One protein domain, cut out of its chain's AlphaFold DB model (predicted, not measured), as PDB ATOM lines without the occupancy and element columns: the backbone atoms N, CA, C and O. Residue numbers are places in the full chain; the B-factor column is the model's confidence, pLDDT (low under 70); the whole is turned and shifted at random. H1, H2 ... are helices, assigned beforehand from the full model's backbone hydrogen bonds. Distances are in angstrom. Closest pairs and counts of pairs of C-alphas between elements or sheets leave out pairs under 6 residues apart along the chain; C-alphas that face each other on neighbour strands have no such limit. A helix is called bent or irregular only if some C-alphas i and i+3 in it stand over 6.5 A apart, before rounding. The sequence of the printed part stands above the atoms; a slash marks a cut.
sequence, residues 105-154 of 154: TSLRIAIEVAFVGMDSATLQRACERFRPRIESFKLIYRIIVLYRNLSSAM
ATOM      1  N   THR A 105     210.299 180.534 345.303       73.31
ATOM      2  CA  THR A 105     210.386 181.780 346.070       73.31
ATOM      3  C   THR A 105     209.020 182.429 346.292       73.31
ATOM      4  O   THR A 105     208.701 182.819 347.408       73.31
ATOM      5  N   SER A 106     208.177 182.510 345.261       72.69
ATOM      6  CA  SER A 106     206.820 183.058 345.373       72.69
ATOM      7  C   SER A 106     205.922 182.187 346.252       72.69
ATOM      8  O   SER A 106     205.155 182.721 347.048       72.69
ATOM      9  N   LEU A 107     206.048 180.859 346.163       75.88
ATOM     10  CA  LEU A 107     205.336 179.939 347.051       75.88
ATOM     11  C   LEU A 107     205.792 180.113 348.503       75.88
ATOM     12  O   LEU A 107     204.963 180.187 349.405       75.88
ATOM     13  N   ARG A 108     207.105 180.227 348.724       74.38
ATOM     14  CA  ARG A 108     207.680 180.451 350.049       74.38
ATOM     15  C   ARG A 108     207.187 181.761 350.668       74.38
ATOM     16  O   ARG A 108     206.748 181.744 351.809       74.38
ATOM     17  N   ILE A 109     207.190 182.855 349.908       74.25
ATOM     18  CA  ILE A 109     206.691 184.158 350.373       74.25
ATOM     19  C   ILE A 109     205.190 184.089 350.674       74.25
ATOM     20  O   ILE A 109     204.752 184.588 351.704       74.25
ATOM     21  N   ALA A 110     204.392 183.441 349.820       74.81
ATOM     22  CA  ALA A 110     202.955 183.288 350.055       74.81
ATOM     23  C   ALA A 110     202.660 182.492 351.336       74.81
ATOM     24  O   ALA A 110     201.752 182.844 352.083       74.81
ATOM     25  N   ILE A 111     203.450 181.450 351.605       76.56
ATOM     26  CA  ILE A 111     203.400 180.678 352.848       76.56
ATOM     27  C   ILE A 111     203.783 181.573 354.032       76.56
ATOM     28  O   ILE A 111     203.003 181.702 354.967       76.56
ATOM     29  N   GLU A 112     204.938 182.238 353.987       75.94
ATOM     30  CA  GLU A 112     205.413 183.101 355.077       75.94
ATOM     31  C   GLU A 112     204.399 184.210 355.409       75.94
ATOM     32  O   GLU A 112     204.063 184.402 356.574       75.94
ATOM     33  N   VAL A 113     203.818 184.866 354.401       79.19
ATOM     34  CA  VAL A 113     202.786 185.901 354.586       79.19
ATOM     35  C   VAL A 113     201.476 185.324 355.128       79.19
ATOM     36  O   VAL A 113     200.850 185.950 355.978       79.19
ATOM     37  N   ALA A 114     201.056 184.138 354.679       77.94
ATOM     38  CA  ALA A 114     199.839 183.496 355.177       77.94
ATOM     39  C   ALA A 114     199.946 183.088 356.656       77.94
ATOM     40  O   ALA A 114     198.927 182.995 357.338       77.94
ATOM     41  N   PHE A 115     201.167 182.852 357.145       77.75
ATOM     42  CA  PHE A 115     201.422 182.439 358.523       77.75
ATOM     43  C   PHE A 115     201.916 183.573 359.434       77.75
ATOM     44  O   PHE A 115     201.886 183.421 360.657       77.75
ATOM     45  N   VAL A 116     202.311 184.728 358.887       79.56
ATOM     46  CA  VAL A 116     202.637 185.929 359.669       79.56
ATOM     47  C   VAL A 116     201.382 186.428 360.394       79.56
ATOM     48  O   VAL A 116     200.408 186.857 359.783       79.56
ATOM     49  N   GLY A 117     201.406 186.355 361.727       70.56
ATOM     50  CA  GLY A 117     200.302 186.780 362.594       70.56
ATOM     51  C   GLY A 117     199.261 185.700 362.907       70.56
ATOM     52  O   GLY A 117     198.325 185.976 363.655       70.56
ATOM     53  N   MET A 118     199.417 184.474 362.388       84.19
ATOM     54  CA  MET A 118     198.596 183.336 362.812       84.19
ATOM     55  C   MET A 118     199.012 182.881 364.213       84.19
ATOM     56  O   MET A 118     200.201 182.704 364.489       84.19
ATOM     57  N   ASP A 119     198.040 182.663 365.101       85.75
ATOM     58  CA  ASP A 119     198.334 182.127 366.426       85.75
ATOM     59  C   ASP A 119     198.836 180.674 366.334       85.75
ATOM     60  O   ASP A 119     198.479 179.911 365.425       85.75
ATOM     61  N   SER A 120     199.687 180.285 367.283       79.75
ATOM     62  CA  SER A 120     200.340 178.974 367.286       79.75
ATOM     63  C   SER A 120     199.354 177.807 367.404       79.75
ATOM     64  O   SER A 120     199.600 176.750 366.822       79.75
ATOM     65  N   ALA A 121     198.217 177.990 368.084       83.81
ATOM     66  CA  ALA A 121     197.194 176.958 368.224       83.81
ATOM     67  C   ALA A 121     196.424 176.745 366.909       83.81
ATOM     68  O   ALA A 121     196.121 175.608 366.535       83.81
ATOM     69  N   THR A 122     196.160 177.814 366.161       83.06
ATOM     70  CA  THR A 122     195.552 177.757 364.827       83.06
ATOM     71  C   THR A 122     196.512 177.147 363.811       83.06
ATOM     72  O   THR A 122     196.092 176.308 363.009       83.06
ATOM     73  N   LEU A 123     197.807 177.475 363.883       82.06
ATOM     74  CA  LEU A 123     198.832 176.826 363.061       82.06
ATOM     75  C   LEU A 123     198.918 175.324 363.351       82.06
ATOM     76  O   LEU A 123     198.903 174.515 362.424       82.06
ATOM     77  N   GLN A 124     198.939 174.935 364.625       83.69
ATOM     78  CA  GLN A 124     198.996 173.531 365.023       83.69
ATOM     79  C   GLN A 124     197.776 172.746 364.523       83.69
ATOM     80  O   GLN A 124     197.935 171.685 363.918       83.69
ATOM     81  N   ARG A 125     196.562 173.292 364.678       84.19
ATOM     82  CA  ARG A 125     195.334 172.667 364.154       84.19
ATOM     83  C   ARG A 125     195.338 172.538 362.634       84.19
ATOM     84  O   ARG A 125     194.852 171.538 362.102       84.19
ATOM     85  N   ALA A 126     195.869 173.529 361.920       79.19
ATOM     86  CA  ALA A 126     196.028 173.441 360.474       79.19
ATOM     87  C   ALA A 126     196.998 172.304 360.109       79.19
ATOM     88  O   ALA A 126     196.648 171.435 359.311       79.19
ATOM     89  N   CYS A 127     198.166 172.243 360.751       80.94
ATOM     90  CA  CYS A 127     199.152 171.181 360.548       80.94
ATOM     91  C   CYS A 127     198.583 169.782 360.833       80.94
ATOM     92  O   CYS A 127     198.796 168.865 360.041       80.94
ATOM     93  N   GLU A 128     197.809 169.611 361.906       84.69
ATOM     94  CA  GLU A 128     197.152 168.340 362.237       84.69
ATOM     95  C   GLU A 128     196.148 167.903 361.165       84.69
ATOM     96  O   GLU A 128     196.126 166.732 360.788       84.69
ATOM     97  N   ARG A 129     195.379 168.839 360.591       83.69
ATOM     98  CA  ARG A 129     194.465 168.546 359.472       83.69
ATOM     99  C   ARG A 129     195.193 168.107 358.203       83.69
ATOM    100  O   ARG A 129     194.660 167.299 357.444       83.69
ATOM    101  N   PHE A 130     196.394 168.625 357.956       79.50
ATOM    102  CA  PHE A 130     197.191 168.260 356.781       79.50
ATOM    103  C   PHE A 130     198.079 167.033 356.999       79.50
ATOM    104  O   PHE A 130     198.490 166.404 356.023       79.50
ATOM    105  N   ARG A 131     198.334 166.636 358.248       81.88
ATOM    106  CA  ARG A 131     199.200 165.504 358.602       81.88
ATOM    107  C   ARG A 131     198.861 164.194 357.865       81.88
ATOM    108  O   ARG A 131     199.788 163.609 357.304       81.88
ATOM    109  N   PRO A 132     197.586 163.765 357.733       79.31
ATOM    110  CA  PRO A 132     197.245 162.546 356.989       79.31
ATOM    111  C   PRO A 132     197.584 162.643 355.494       79.31
ATOM    112  O   PRO A 132     197.966 161.662 354.854       79.31
ATOM    113  N   ARG A 133     197.479 163.851 354.922       77.50
ATOM    114  CA  ARG A 133     197.819 164.118 353.517       77.50
ATOM    115  C   ARG A 133     199.333 164.118 353.304       77.50
ATOM    116  O   ARG A 133     199.822 163.581 352.319       77.50
ATOM    117  N   ILE A 134     200.093 164.666 354.248       78.00
ATOM    118  CA  ILE A 134     201.561 164.677 354.183       78.00
ATOM    119  C   ILE A 134     202.129 163.255 354.296       78.00
ATOM    120  O   ILE A 134     203.073 162.914 353.582       78.00
ATOM    121  N   GLU A 135     201.561 162.401 355.152       79.31
ATOM    122  CA  GLU A 135     201.999 161.003 355.253       79.31
ATOM    123  C   GLU A 135     201.710 160.196 353.988       79.31
ATOM    124  O   GLU A 135     202.577 159.453 353.522       79.31
ATOM    125  N   SER A 136     200.544 160.398 353.375       77.94
ATOM    126  CA  SER A 136     200.230 159.772 352.088       77.94
ATOM    127  C   SER A 136     201.180 160.242 350.981       77.94
ATOM    128  O   SER A 136     201.670 159.412 350.217       77.94
ATOM    129  N   PHE A 137     201.567 161.523 350.948       81.06
ATOM    130  CA  PHE A 137     202.607 162.003 350.028       81.06
ATOM    131  C   PHE A 137     203.983 161.367 350.274       81.06
ATOM    132  O   PHE A 137     204.662 161.006 349.312       81.06
ATOM    133  N   LYS A 138     204.400 161.174 351.534       80.62
ATOM    134  CA  LYS A 138     205.655 160.464 351.855       80.62
ATOM    135  C   LYS A 138     205.641 159.022 351.351       80.62
ATOM    136  O   LYS A 138     206.652 158.543 350.835       80.62
ATOM    137  N   LEU A 139     204.508 158.338 351.495       81.06
ATOM    138  CA  LEU A 139     204.331 156.968 351.025       81.06
ATOM    139  C   LEU A 139     204.377 156.898 349.492       81.06
ATOM    140  O   LEU A 139     205.115 156.081 348.946       81.06
ATOM    141  N   ILE A 140     203.686 157.809 348.804       82.88
ATOM    142  CA  ILE A 140     203.724 157.930 347.338       82.88
ATOM    143  C   ILE A 140     205.152 158.191 346.848       82.88
ATOM    144  O   ILE A 140     205.618 157.524 345.928       82.88
ATOM    145  N   TYR A 141     205.878 159.111 347.484       84.19
ATOM    146  CA  TYR A 141     207.261 159.408 347.116       84.19
ATOM    147  C   TYR A 141     208.169 158.181 347.277       84.19
ATOM    148  O   TYR A 141     208.949 157.868 346.379       84.19
ATOM    149  N   ARG A 142     208.020 157.432 348.378       85.75
ATOM    150  CA  ARG A 142     208.722 156.156 348.577       85.75
ATOM    151  C   ARG A 142     208.417 155.151 347.469       85.75
ATOM    152  O   ARG A 142     209.349 154.548 346.953       85.75
ATOM    153  N   ILE A 143     207.152 154.998 347.085       85.56
ATOM    154  CA  ILE A 143     206.755 154.094 345.996       85.56
ATOM    155  C   ILE A 143     207.401 154.520 344.676       85.56
ATOM    156  O   ILE A 143     207.994 153.684 344.006       85.56
ATOM    157  N   ILE A 144     207.350 155.807 344.324       87.25
ATOM    158  CA  ILE A 144     207.945 156.328 343.083       87.25
ATOM    159  C   ILE A 144     209.456 156.080 343.048       87.25
ATOM    160  O   ILE A 144     209.990 155.644 342.028       87.25
ATOM    161  N   VAL A 145     210.153 156.335 344.158       85.44
ATOM    162  CA  VAL A 145     211.600 156.103 344.271       85.44
ATOM    163  C   VAL A 145     211.927 154.615 344.139       85.44
ATOM    164  O   VAL A 145     212.846 154.262 343.404       85.44
ATOM    165  N   LEU A 146     211.160 153.739 344.791       85.62
ATOM    166  CA  LEU A 146     211.323 152.290 344.656       85.62
ATOM    167  C   LEU A 146     211.107 151.837 343.210       85.62
ATOM    168  O   LEU A 146     211.931 151.102 342.678       85.62
ATOM    169  N   TYR A 147     210.055 152.330 342.554       78.62
ATOM    170  CA  TYR A 147     209.742 151.993 341.165       78.62
ATOM    171  C   TYR A 147     210.842 152.437 340.198       78.62
ATOM    172  O   TYR A 147     211.224 151.687 339.305       78.62
ATOM    173  N   ARG A 148     211.400 153.638 340.397       84.19
ATOM    174  CA  ARG A 148     212.530 154.128 339.596       84.19
ATOM    175  C   ARG A 148     213.799 153.308 339.807       84.19
ATOM    176  O   ARG A 148     214.474 153.005 338.831       84.19
ATOM    177  N   ASN A 149     214.106 152.928 341.045       77.62
ATOM    178  CA  ASN A 149     215.281 152.108 341.342       77.62
ATOM    179  C   ASN A 149     215.148 150.683 340.785       77.62
ATOM    180  O   ASN A 149     216.109 150.162 340.235       77.62
ATOM    181  N   LEU A 150     213.958 150.080 340.868       77.75
ATOM    182  CA  LEU A 150     213.664 148.773 340.268       77.75
ATOM    183  C   LEU A 150     213.752 148.816 338.738       77.75
ATOM    184  O   LEU A 150     214.379 147.953 338.137       77.75
ATOM    185  N   SER A 151     213.186 149.852 338.112       71.50
ATOM    186  CA  SER A 151     213.226 150.026 336.656       71.50
ATOM    187  C   SER A 151     214.619 150.343 336.109       71.50
ATOM    188  O   SER A 151     214.826 150.199 334.912       71.50
ATOM    189  N   SER A 152     215.545 150.815 336.946       68.88
ATOM    190  CA  SER A 152     216.933 151.086 336.556       68.88
ATOM    191  C   SER A 152     217.871 149.901 336.821       68.88
ATOM    192  O   SER A 152     219.045 149.983 336.468       68.88
ATOM    193  N   ALA A 153     217.380 148.851 337.490       67.00
ATOM    194  CA  ALA A 153     218.126 147.641 337.833       67.00
ATOM    195  C   ALA A 153     217.791 146.433 336.929       67.00
ATOM    196  O   ALA A 153     218.463 145.407 337.038       67.00
ATOM    197  N   MET A 154     216.766 146.550 336.075       57.22
ATOM    198  CA  MET A 154     216.468 145.640 334.956       57.22
ATOM    199  C   MET A 154     217.098 146.168 333.670       57.22
ATOM    200  O   MET A 154     217.528 145.320 332.860       57.22
TER     201      MET A 154
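This is residues 105 to 154 of the 154 residues of an uncharacterized protein of Atta colombica (UniProt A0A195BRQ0). A long bent helix, H2, makes the length of an open hook, and the shorter helix H1 folds back from its H2a end, clear of the long arm H2b. The printed part has 50 residues with two named helices, H1 then H2, and no named strand: all helix. It is an extended rod, spanning 52 by 25 by 9 A, with a radius of gyration of the C-alphas of 16.7 A.

H2, residues 120 to 151, was assigned as one helix by its hydrogen bonds but is bent: C-alphas 129 and 132 are 7.1 A apart. Its arms, H2a, residues 120 to 129, and H2b, residues 132 to 151, stand at a steep tilt of 50 degrees. H1, residues 105 to 115, and H2a are close but not clearly touching; their closest C-alphas, of Phe 115 and Leu 123, are 7.7 A apart. They run opposite ways at a steep tilt of 62 degrees. H1 and H2b are apart. In H1, H2a and H2b every O i to N i+4 pair is within hydrogen-bond range.

H2b measures 28.7 A, ending at C-alpha 151, (213.226, 150.026, 336.656). H2a measures 14.3 A; H1, 15.4 A, begins at C-alpha 105, (210.386, 181.780, 346.070).

The printed part has no cut, and the link H1 to H2 is tight. Residues 152 to 154 have pLDDT under 70.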